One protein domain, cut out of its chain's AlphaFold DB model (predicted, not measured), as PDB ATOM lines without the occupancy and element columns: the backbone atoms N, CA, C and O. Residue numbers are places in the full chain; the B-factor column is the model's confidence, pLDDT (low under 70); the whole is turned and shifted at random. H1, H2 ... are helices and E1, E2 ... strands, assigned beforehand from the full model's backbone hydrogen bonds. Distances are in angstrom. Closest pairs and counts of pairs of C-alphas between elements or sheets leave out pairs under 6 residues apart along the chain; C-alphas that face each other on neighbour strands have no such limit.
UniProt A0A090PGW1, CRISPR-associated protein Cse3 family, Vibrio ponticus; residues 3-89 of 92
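Overview. This is residues 3 to 89 of the 92 residues of the protein "CRISPR-associated protein Cse3 family" of Vibrio ponticus (UniProt A0A090PGW1). H2 packs slantwise on one face of a twisted antiparallel sheet, E2 E3 E1 E4, making two layers; residues 38 to 45 stick out. The 87 printed residues, of mixed class, include in order E1, H1, H2, E2, E3, E4. The whole is compact, radius of gyration of the C-alphas 13.1 A, spans 41, 31 and 22 A.

Arrangement. Look at the hairpin of E2, residues 50 to 57, and E3, residues 62 to 68: N 53 and O 65 are 2.9 A apart. H2, residues 22 to 31, has height 9.9 A over the sheet; H1, residues 11 to 16, only grazes it. Both helices have every O i to N i+4 pair within hydrogen-bond range. E1, residues 3 to 9, H1, H2 and E2 form a strand-helix-strand unit, split by E3, its crossover right-handed.

Along the chain. Find C-alpha 3, where E1 begins, at (5.609, 7.925, -0.519). E4, residues 82 to 88, runs 19.3 A to C-alpha 88, (6.956, 10.832, -5.300).

Size, cuts and confidence. The printed part has no cut. Links H2 to E2 and E3 to E4 are long. Residues 42 to 43 have pLDDT under 70.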
ATOM      1  N   PHE A   3       7.011   8.288  -0.371       95.81
ATOM      2  CA  PHE A   3       5.609   7.925  -0.519       95.81
ATOM      3  C   PHE A   3       4.740   9.002   0.118       95.81
ATOM      4  O   PHE A   3       4.859   9.279   1.310       95.81
ATOM      5  N   ALA A   4       3.848   9.597  -0.671       96.88
ATOM      6  CA  ALA A   4       2.783  10.457  -0.179       96.88
ATOM      7  C   ALA A   4       1.495   9.640  -0.094       96.88
ATOM      8  O   ALA A   4       1.016   9.118  -1.101       96.88
ATOM      9  N   SER A   5       0.932   9.536   1.103       97.56
ATOM     10  CA  SER A   5      -0.209   8.666   1.372       97.56
ATOM     11  C   SER A   5      -1.316   9.409   2.109       97.56
ATOM     12  O   SER A   5      -1.060  10.356   2.855       97.56
ATOM     13  N   VAL A   6      -2.556   8.973   1.912       97.12
ATOM     14  CA  VAL A   6      -3.723   9.481   2.638       97.12
ATOM     15  C   VAL A   6      -4.410   8.318   3.328       97.12
ATOM     16  O   VAL A   6      -4.929   7.442   2.645       97.12
ATOM     17  N   LEU A   7      -4.446   8.337   4.660       97.44
ATOM     18  CA  LEU A   7      -5.296   7.452   5.451       97.44
ATOM     19  C   LEU A   7      -6.665   8.115   5.638       97.44
ATOM     20  O   LEU A   7      -6.764   9.237   6.140       97.44
ATOM     21  N   ARG A   8      -7.719   7.402   5.252       96.25
ATOM     22  CA  ARG A   8      -9.113   7.792   5.464       96.25
ATOM     23  C   ARG A   8      -9.725   6.908   6.534       96.25
ATOM     24  O   ARG A   8      -9.740   5.689   6.397       96.25
ATOM     25  N   LEU A   9     -10.248   7.529   7.584       95.38
ATOM     26  CA  LEU A   9     -10.923   6.844   8.678       95.38
ATOM     27  C   LEU A   9     -12.366   7.312   8.747       95.38
ATOM     28  O   LEU A   9     -12.635   8.486   9.000       95.38
ATOM     29  N   ASP A  10     -13.304   6.397   8.541       93.88
ATOM     30  CA  ASP A  10     -14.699   6.680   8.840       93.88
ATOM     31  C   ASP A  10     -14.931   6.729  10.365       93.88
ATOM     32  O   ASP A  10     -14.030   6.525  11.195       93.88
ATOM     33  N   ARG A  11     -16.169   7.038  10.756       91.56
ATOM     34  CA  ARG A  11     -16.541   7.143  12.170       91.56
ATOM     35  C   ARG A  11     -16.438   5.803  12.906       91.56
ATOM     36  O   ARG A  11     -16.077   5.798  14.082       91.56
ATOM     37  N   ALA A  12     -16.747   4.695  12.234       93.44
ATOM     38  CA  ALA A  12     -16.718   3.364  12.831       93.44
ATOM     39  C   ALA A  12     -15.275   2.925  13.114       93.44
ATOM     40  O   ALA A  12     -14.966   2.536  14.237       93.44
ATOM     41  N   ALA A  13     -14.379   3.097  12.142       94.69
ATOM     42  CA  ALA A  13     -12.948   2.866  12.264       94.69
ATOM     43  C   ALA A  13     -12.328   3.759  13.344       94.69
ATOM     44  O   ALA A  13     -11.606   3.268  14.205       94.69
ATOM     45  N   SER A  14     -12.666   5.052  13.370       92.75
ATOM     46  CA  SER A  14     -12.153   5.976  14.395       92.75
ATOM     47  C   SER A  14     -12.532   5.539  15.816       92.75
ATOM     48  O   SER A  14     -11.724   5.652  16.741       92.75
ATOM     49  N   HIS A  15     -13.750   5.018  15.989       93.88
ATOM     50  CA  HIS A  15     -14.219   4.488  17.265       93.88
ATOM     51  C   HIS A  15     -13.559   3.144  17.611       93.88
ATOM     52  O   HIS A  15     -13.091   2.965  18.734       93.88
ATOM     53  N   ALA A  16     -13.477   2.216  16.653       95.81
ATOM     54  CA  ALA A  16     -12.859   0.903  16.842       95.81
ATOM     55  C   ALA A  16     -11.370   1.010  17.212       95.81
ATOM     56  O   ALA A  16     -10.909   0.337  18.133       95.81
ATOM     57  N   LEU A  17     -10.654   1.938  16.572       95.06
ATOM     58  CA  LEU A  17      -9.246   2.245  16.833       95.06
ATOM     59  C   LEU A  17      -9.025   3.109  18.088       95.06
ATOM     60  O   LEU A  17      -7.882   3.406  18.435       95.06
ATOM     61  N   LYS A  18     -10.101   3.510  18.783       95.12
ATOM     62  CA  LYS A  18     -10.064   4.311  20.019       95.12
ATOM     63  C   LYS A  18      -9.240   5.596  19.866       95.12
ATOM     64  O   LYS A  18      -8.385   5.900  20.697       95.12
ATOM     65  N   ILE A  19      -9.491   6.347  18.793       93.56
ATOM     66  CA  ILE A  19      -8.768   7.591  18.514       93.56
ATOM     67  C   ILE A  19      -9.370   8.726  19.348       93.56
ATOM     68  O   ILE A  19     -10.366   9.334  18.964       93.56
ATOM     69  N   THR A  20      -8.761   9.001  20.499       92.12
ATOM     70  CA  THR A  20      -9.212   9.998  21.487       92.12
ATOM     71  C   THR A  20      -8.365  11.264  21.511       92.12
ATOM     72  O   THR A  20      -8.836  12.315  21.933       92.12
ATOM     73  N   ASP A  21      -7.119  11.177  21.057       93.19
ATOM     74  CA  ASP A  21      -6.122  12.245  21.139       93.19
ATOM     75  C   ASP A  21      -5.014  12.073  20.085       93.19
ATOM     76  O   ASP A  21      -4.947  11.072  19.362       93.19
ATOM     77  N   THR A  22      -4.113  13.049  19.998       93.19
ATOM     78  CA  THR A  22      -2.988  13.037  19.052       93.19
ATOM     79  C   THR A  22      -2.087  11.812  19.213       93.19
ATOM     80  O   THR A  22      -1.577  11.297  18.221       93.19
ATOM     81  N   TYR A  23      -1.897  11.307  20.434       94.56
ATOM     82  CA  TYR A  23      -1.034  10.156  20.683       94.56
ATOM     83  C   TYR A  23      -1.692   8.839  20.251       94.56
ATOM     84  O   TYR A  23      -1.039   7.978  19.661       94.56
ATOM     85  N   SER A  24      -2.999   8.685  20.466       95.56
ATOM     86  CA  SER A  24      -3.762   7.558  19.926       95.56
ATOM     87  C   SER A  24      -3.707   7.529  18.394       95.56
ATOM     88  O   SER A  24      -3.472   6.469  17.816       95.56
ATOM     89  N   LEU A  25      -3.797   8.697  17.742       95.75
ATOM     90  CA  LEU A  25      -3.650   8.812  16.293       95.75
ATOM     91  C   LEU A  25      -2.222   8.500  15.834       95.75
ATOM     92  O   LEU A  25      -2.040   7.780  14.857       95.75
ATOM     93  N   HIS A  26      -1.212   8.976  16.565       94.69
ATOM     94  CA  HIS A  26       0.186   8.644  16.307       94.69
ATOM     95  C   HIS A  26       0.404   7.125  16.278       94.69
ATOM     96  O   HIS A  26       1.019   6.615  15.346       94.69
ATOM     97  N   ARG A  27      -0.129   6.382  17.259       95.00
ATOM     98  CA  ARG A  27      -0.010   4.911  17.278       95.00
ATOM     99  C   ARG A  27      -0.657   4.258  16.056       95.00
ATOM    100  O   ARG A  27      -0.064   3.346  15.495       95.00
ATOM    101  N   VAL A  28      -1.829   4.743  15.643       96.31
ATOM    102  CA  VAL A  28      -2.535   4.262  14.443       96.31
ATOM    103  C   VAL A  28      -1.725   4.524  13.173       96.31
ATOM    104  O   VAL A  28      -1.590   3.642  12.337       96.31
ATOM    105  N   VAL A  29      -1.150   5.719  13.026       96.19
ATOM    106  CA  VAL A  29      -0.295   6.033  11.871       96.19
ATOM    107  C   VAL A  29       0.927   5.120  11.850       96.19
ATOM    108  O   VAL A  29       1.273   4.582  10.806       96.19
ATOM    109  N   TYR A  30       1.574   4.911  12.996       94.75
ATOM    110  CA  TYR A  30       2.785   4.096  13.063       94.75
ATOM    111  C   TYR A  30       2.527   2.601  12.853       94.75
ATOM    112  O   TYR A  30       3.401   1.928  12.315       94.75
ATOM    113  N   SER A  31       1.349   2.076  13.205       94.69
ATOM    114  CA  SER A  31       1.023   0.660  12.969       94.69
ATOM    115  C   SER A  31       0.856   0.305  11.485       94.69
ATOM    116  O   SER A  31       0.938  -0.872  11.125       94.69
ATOM    117  N   LEU A  32       0.686   1.306  10.611       95.88
ATOM    118  CA  LEU A  32       0.687   1.118   9.159       95.88
ATOM    119  C   LEU A  32       2.071   0.802   8.591       95.88
ATOM    120  O   LEU A  32       2.162   0.355   7.451       95.88
ATOM    121  N   PHE A  33       3.147   1.028   9.340       93.75
ATOM    122  CA  PHE A  33       4.502   0.849   8.840       93.75
ATOM    123  C   PHE A  33       5.174  -0.339   9.511       93.75
ATOM    124  O   PHE A  33       5.045  -0.557  10.715       93.75
ATOM    125  N   ASN A  34       5.941  -1.090   8.725       85.94
ATOM    126  CA  ASN A  34       6.809  -2.110   9.288       85.94
ATOM    127  C   ASN A  34       7.865  -1.443  10.171       85.94
ATOM    128  O   ASN A  34       8.523  -0.470   9.772       85.94
ATOM    129  N   ASP A  35       8.021  -1.990  11.370       80.88
ATOM    130  CA  ASP A  35       9.035  -1.544  12.304       80.88
ATOM    131  C   ASP A  35      10.383  -2.116  11.877       80.88
ATOM    132  O   ASP A  35      10.686  -3.285  12.101       80.88
ATOM    133  N   ILE A  36      11.155  -1.299  11.164       77.69
ATOM    134  CA  ILE A  36      12.485  -1.683  10.676       77.69
ATOM    135  C   ILE A  36      13.602  -1.207  11.608       77.69
ATOM    136  O   ILE A  36      14.759  -1.506  11.340       77.69
ATOM    137  N   ARG A  37      13.272  -0.430  12.653       72.12
ATOM    138  CA  ARG A  37      14.269   0.106  13.585       72.12
ATOM    139  C   ARG A  37      14.483  -0.882  14.718       72.12
ATOM    140  O   ARG A  37      13.513  -1.311  15.346       72.12
ATOM    141  N   SER A  38      15.739  -1.188  15.024       72.00
ATOM    142  CA  SER A  38      16.062  -1.951  16.226       72.00
ATOM    143  C   SER A  38      15.697  -1.157  17.489       72.00
ATOM    144  O   SER A  38      15.533   0.069  17.467       72.00
ATOM    145  N   GLU A  39      15.573  -1.846  18.624       71.81
ATOM    146  CA  GLU A  39      15.343  -1.185  19.913       71.81
ATOM    147  C   GLU A  39      16.478  -0.210  20.274       71.81
ATOM    148  O   GLU A  39      16.228   0.810  20.921       71.81
ATOM    149  N   GLU A  40      17.709  -0.473  19.822       71.88
ATOM    150  CA  GLU A  40      18.826   0.464  19.955       71.88
ATOM    151  C   GLU A  40      18.632   1.705  19.074       71.88
ATOM    152  O   GLU A  40      18.782   2.825  19.560       71.88
ATOM    153  N   GLU A  41      18.234   1.544  17.809       71.88
ATOM    154  CA  GLU A  41      18.034   2.657  16.871       71.88
ATOM    155  C   GLU A  41      16.880   3.575  17.288       71.88
ATOM    156  O   GLU A  41      16.989   4.796  17.158       71.88
ATOM    157  N   LYS A  42      15.809   3.027  17.879       69.12
ATOM    158  CA  LYS A  42      14.707   3.816  18.466       69.12
ATOM    159  C   LYS A  42      15.160   4.735  19.605       69.12
ATOM    160  O   LYS A  42      14.477   5.718  19.886       69.12
ATOM    161  N   ARG A  43      16.284   4.419  20.262       68.31
ATOM    162  CA  ARG A  43      16.885   5.222  21.343       68.31
ATOM    163  C   ARG A  43      17.885   6.263  20.836       68.31
ATOM    164  O   ARG A  43      18.366   7.073  21.626       68.31
ATOM    165  N   THR A  44      18.200   6.252  19.543       71.56
ATOM    166  CA  THR A  44      19.059   7.255  18.901       71.56
ATOM    167  C   THR A  44      18.232   8.402  18.310       71.56
ATOM    168  O   THR A  44      17.009   8.330  18.222       71.56
ATOM    169  N   SER A  45      18.892   9.470  17.856       71.75
ATOM    170  CA  SER A  45      18.243  10.589  17.154       71.75
ATOM    171  C   SER A  45      17.838  10.273  15.703       71.75
ATOM    172  O   SER A  45      17.512  11.192  14.953       71.75
ATOM    173  N   ILE A  46      17.866   9.004  15.278       70.94
ATOM    174  CA  ILE A  46      17.445   8.599  13.933       70.94
ATOM    175  C   ILE A  46      15.920   8.727  13.821       70.94
ATOM    176  O   ILE A  46      15.151   8.036  14.500       70.94
ATOM    177  N   GLY A  47      15.479   9.631  12.942       78.12
ATOM    178  CA  GLY A  47      14.064   9.848  12.648       78.12
ATOM    179  C   GLY A  47      13.381   8.577  12.136       78.12
ATOM    180  O   GLY A  47      14.003   7.716  11.524       78.12
ATOM    181  N   SER A  48      12.074   8.454  12.371       83.62
ATOM    182  CA  SER A  48      11.287   7.293  11.929       83.62
ATOM    183  C   SER A  48      11.146   7.178  10.409       83.62
ATOM    184  O   SER A  48      10.705   6.135   9.934       83.62
ATOM    185  N   GLY A  49      11.480   8.238   9.667       90.12
ATOM    186  CA  GLY A  49      11.217   8.338   8.235       90.12
ATOM    187  C   GLY A  49       9.746   8.590   7.905       90.12
ATOM    188  O   GLY A  49       9.372   8.473   6.747       90.12
ATOM    189  N   ILE A  50       8.915   8.921   8.906       94.31
ATOM    190  CA  ILE A  50       7.468   9.126   8.775       94.31
ATOM    191  C   ILE A  50       7.109  10.512   9.310       94.31
ATOM    192  O   ILE A  50       7.392  10.831  10.465       94.31
ATOM    193  N   GLN A  51       6.429  11.307   8.490       95.19
ATOM    194  CA  GLN A  51       5.800  12.566   8.877       95.19
ATOM    195  C   GLN A  51       4.318  12.516   8.541       95.19
ATOM    196  O   GLN A  51       3.920  11.915   7.546       95.19
ATOM    197  N   TRP A  52       3.482  13.149   9.359       97.19
ATOM    198  CA  TRP A  52       2.043  13.141   9.127       97.19
ATOM    199  C   TRP A  52       1.363  14.397   9.658       97.19
ATOM    200  O   TRP A  52       1.871  15.078  10.547       97.19
ATOM    201  N   VAL A  53       0.190  14.690   9.102       97.06
ATOM    202  CA  VAL A  53      -0.697  15.746   9.583       97.06
ATOM    203  C   VAL A  53      -2.140  15.265   9.544       97.06
ATOM    204  O   VAL A  53      -2.609  14.707   8.551       97.06
ATOM    205  N   ASP A  54      -2.850  15.498  10.641       95.88
ATOM    206  CA  ASP A  54      -4.294  15.330  10.699       95.88
ATOM    207  C   ASP A  54      -4.975  16.524  10.024       95.88
ATOM    208  O   ASP A  54      -4.845  17.663  10.473       95.88
ATOM    209  N   LYS A  55      -5.695  16.274   8.928       94.31
ATOM    210  CA  LYS A  55      -6.499  17.294   8.240       94.31
ATOM    211  C   LYS A  55      -7.871  17.490   8.891       94.31
ATOM    212  O   LYS A  55      -8.640  18.326   8.421       94.31
ATOM    213  N   GLY A  56      -8.169  16.752   9.960       88.00
ATOM    214  CA  GLY A  56      -9.499  16.683  10.542       88.00
ATOM    215  C   GLY A  56     -10.419  15.819   9.687       88.00
ATOM    216  O   GLY A  56      -9.965  15.038   8.846       88.00
ATOM    217  N   GLY A  57     -11.723  15.928   9.920       81.62
ATOM    218  CA  GLY A  57     -12.721  15.193   9.152       81.62
ATOM    219  C   GLY A  57     -13.795  16.077   8.551       81.62
ATOM    220  O   GLY A  57     -14.078  17.166   9.051       81.62
ATOM    221  N   ASP A  58     -14.393  15.577   7.475       81.12
ATOM    222  CA  ASP A  58     -15.667  16.063   6.960       81.12
ATOM    223  C   ASP A  58     -16.825  15.200   7.499       81.12
ATOM    224  O   ASP A  58     -16.659  14.390   8.415       81.12
ATOM    225  N   ALA A  59     -18.025  15.363   6.936       70.94
ATOM    226  CA  ALA A  59     -19.197  14.580   7.327       70.94
ATOM    227  C   ALA A  59     -19.051  13.057   7.102       70.94
ATOM    228  O   ALA A  59     -19.909  12.301   7.556       70.94
ATOM    229  N   ARG A  60     -18.015  12.594   6.387       79.69
ATOM    230  CA  ARG A  60     -17.831  11.195   5.977       79.69
ATOM    231  C   ARG A  60     -16.610  10.554   6.627       79.69
ATOM    232  O   ARG A  60     -16.711   9.421   7.094       79.69
ATOM    233  N   CYS A  61     -15.470  11.240   6.655       88.31
ATOM    234  CA  CYS A  61     -14.222  10.652   7.137       88.31
ATOM    235  C   CYS A  61     -13.231  11.683   7.680       88.31
ATOM    236  O   CYS A  61     -13.200  12.833   7.244       88.31
ATOM    237  N   ARG A  62     -12.375  11.233   8.602       93.31
ATOM    238  CA  ARG A  62     -11.129  11.896   8.992       93.31
ATOM    239  C   ARG A  62     -10.039  11.558   7.984       93.31
ATOM    240  O   ARG A  62      -9.913  10.399   7.584       93.31
ATOM    241  N   GLN A  63      -9.249  12.550   7.594       95.56
ATOM    242  CA  GLN A  63      -8.155  12.386   6.644       95.56
ATOM    243  C   GLN A  63      -6.814  12.690   7.302       95.56
ATOM    244  O   GLN A  63      -6.625  13.744   7.906       95.56
ATOM    245  N   ILE A  64      -5.862  11.778   7.138       97.06
ATOM    246  CA  ILE A  64      -4.499  11.929   7.628       97.06
ATOM    247  C   ILE A  64      -3.567  11.855   6.431       97.06
ATOM    248  O   ILE A  64      -3.541  10.853   5.718       97.06
ATOM    249  N   LEU A  65      -2.817  12.931   6.203       97.25
ATOM    250  CA  LEU A  65      -1.779  12.958   5.180       97.25
ATOM    251  C   LEU A  65      -0.483  12.437   5.786       97.25
ATOM    252  O   LEU A  65      -0.118  12.841   6.888       97.25
ATOM    253  N   MET A  66       0.205  11.569   5.058       97.50
ATOM    254  CA  MET A  66       1.435  10.917   5.487       97.50
ATOM    255  C   MET A  66       2.498  11.067   4.398       97.50
ATOM    256  O   MET A  66       2.202  10.923   3.212       97.50
ATOM    257  N   LEU A  67       3.730  11.340   4.810       96.44
ATOM    258  CA  LEU A  67       4.925  11.299   3.979       96.44
ATOM    259  C   LEU A  67       5.897  10.307   4.611       96.44
ATOM    260  O   LEU A  67       6.219  10.441   5.794       96.44
ATOM    261  N   SER A  68       6.355   9.327   3.840       95.31
ATOM    262  CA  SER A  68       7.222   8.275   4.361       95.31
ATOM    263  C   SER A  68       8.310   7.835   3.385       95.31
ATOM    264  O   SER A  68       8.166   7.945   2.170       95.31
ATOM    265  N   ASP A  69       9.407   7.312   3.928       93.06
ATOM    266  CA  ASP A  69      10.512   6.694   3.176       93.06
ATOM    267  C   ASP A  69      10.247   5.231   2.769       93.06
ATOM    268  O   ASP A  69      11.039   4.616   2.052       93.06
ATOM    269  N   ARG A  70       9.113   4.681   3.215       93.00
ATOM    270  CA  ARG A  70       8.630   3.329   2.926       93.00
ATOM    271  C   ARG A  70       7.119   3.320   2.730       93.00
ATOM    272  O   ARG A  70       6.422   4.224   3.194       93.00
ATOM    273  N   GLU A  71       6.617   2.290   2.066       94.44
ATOM    274  CA  GLU A  71       5.192   2.157   1.773       94.44
ATOM    275  C   GLU A  71       4.390   1.768   3.036       94.44
ATOM    276  O   GLU A  71       4.815   0.867   3.770       94.44
ATOM    277  N   PRO A  72       3.259   2.439   3.330       96.25
ATOM    278  CA  PRO A  72       2.339   2.003   4.378       96.25
ATOM    279  C   PRO A  72       1.517   0.786   3.939       96.25
ATOM    280  O   PRO A  72       1.248   0.584   2.755       96.25
ATOM    281  N   LYS A  73       1.018   0.022   4.910       96.44
ATOM    282  CA  LYS A  73      -0.062  -0.947   4.692       96.44
ATOM    283  C   LYS A  73      -1.311  -0.249   4.150       96.44
ATOM    284  O   LYS A  73      -1.557   0.923   4.429       96.44
ATOM    285  N   GLN A  74      -2.134  -0.996   3.417       95.88
ATOM    286  CA  GLN A  74      -3.372  -0.469   2.833       95.88
ATOM    287  C   GLN A  74      -4.447  -0.155   3.883       95.88
ATOM    288  O   GLN A  74      -5.315   0.682   3.636       95.88
ATOM    289  N   GLN A  75      -4.397  -0.815   5.044       95.69
ATOM    290  CA  GLN A  75      -5.361  -0.668   6.135       95.69
ATOM    291  C   GLN A  75      -4.674  -0.845   7.494       95.69
ATOM    292  O   GLN A  75      -3.642  -1.511   7.607       95.69
ATOM    293  N   VAL A  76      -5.261  -0.257   8.535       94.12
ATOM    294  CA  VAL A  76      -4.840  -0.457   9.928       94.12
ATOM    295  C   VAL A  76      -5.395  -1.795  10.410       94.12
ATOM    296  O   VAL A  76      -6.585  -2.058  10.231       94.12
ATOM    297  N   ASP A  77      -4.546  -2.631  11.008       91.19
ATOM    298  CA  ASP A  77      -4.891  -3.986  11.476       91.19
ATOM    299  C   ASP A  77      -5.580  -4.853  10.401       91.19
ATOM    300  O   ASP A  77      -6.427  -5.684  10.715       91.19
ATOM    301  N   ASP A  78      -5.258  -4.610   9.122       91.50
ATOM    302  CA  ASP A  78      -5.861  -5.260   7.947       91.50
ATOM    303  C   ASP A  78      -7.406  -5.169   7.899       91.50
ATOM    304  O   ASP A  78      -8.074  -5.976   7.254       91.50
ATOM    305  N   GLN A  79      -7.987  -4.183   8.598       94.56
ATOM    306  CA  GLN A  79      -9.436  -4.075   8.794       94.56
ATOM    307  C   GLN A  79      -9.974  -2.641   8.714       94.56
ATOM    308  O   GLN A  79     -11.098  -2.433   8.251       94.56
ATOM    309  N   TYR A  80      -9.220  -1.645   9.183       95.88
ATOM    310  CA  TYR A  80      -9.741  -0.300   9.412       95.88
ATOM    311  C   TYR A  80      -9.130   0.748   8.493       95.88
ATOM    312  O   TYR A  80      -7.912   0.862   8.344       95.88
ATOM    313  N   GLY A  81     -10.014   1.590   7.959       94.56
ATOM    314  CA  GLY A  81      -9.647   2.683   7.075       94.56
ATOM    315  C   GLY A  81      -9.195   2.224   5.696       94.56
ATOM    316  O   GLY A  81      -9.183   1.038   5.369       94.56
ATOM    317  N   GLU A  82      -8.838   3.210   4.887       96.19
ATOM    318  CA  GLU A  82      -8.308   3.023   3.541       96.19
ATOM    319  C   GLU A  82      -7.093   3.932   3.364       96.19
ATOM    320  O   GLU A  82      -7.171   5.138   3.628       96.19
ATOM    321  N   VAL A  83      -5.978   3.357   2.920       97.50
ATOM    322  CA  VAL A  83      -4.765   4.093   2.574       97.50
ATOM    323  C   VAL A  83      -4.612   4.146   1.063       97.50
ATOM    324  O   VAL A  83      -4.519   3.123   0.388       97.50
ATOM    325  N   VAL A  84      -4.546   5.365   0.532       96.75
ATOM    326  CA  VAL A  84      -4.216   5.616  -0.874       96.75
ATOM    327  C   VAL A  84      -2.811   6.195  -0.945       96.75
ATOM    328  O   VAL A  84      -2.569   7.272  -0.400       96.75
ATOM    329  N   THR A  85      -1.913   5.505  -1.646       97.25
ATOM    330  CA  THR A  85      -0.489   5.856  -1.736       97.25
ATOM    331  C   THR A  85      -0.113   6.299  -3.145       97.25
ATOM    332  O   THR A  85      -0.574   5.740  -4.142       97.25
ATOM    333  N   LYS A  86       0.760   7.304  -3.234       96.12
ATOM    334  CA  LYS A  86       1.451   7.705  -4.459       96.12
ATOM    335  C   LYS A  86       2.945   7.819  -4.204       96.12
ATOM    336  O   LYS A  86       3.375   8.441  -3.233       96.12
ATOM    337  N   CYS A  87       3.731   7.274  -5.120       94.88
ATOM    338  CA  CYS A  87       5.171   7.467  -5.122       94.88
ATOM    339  C   CYS A  87       5.508   8.880  -5.602       94.88
ATOM    340  O   CYS A  87       4.951   9.354  -6.596       94.88
ATOM    341  N   LEU A  88       6.422   9.540  -4.901       91.50
ATOM    342  CA  LEU A  88       6.956  10.832  -5.300       91.50
ATOM    343  C   LEU A  88       8.210  10.636  -6.168       91.50
ATOM    344  O   LEU A  88       9.013   9.741  -5.881       91.50
ATOM    345  N   PRO A  89       8.381  11.453  -7.222       89.62
ATOM    346  CA  PRO A  89       9.589  11.439  -8.035       89.62
ATOM    347  C   PRO A  89      10.804  11.897  -7.220       89.62
ATOM    348  O   PRO A  89      10.676  12.589  -6.207       89.62
TER     349      PRO A  89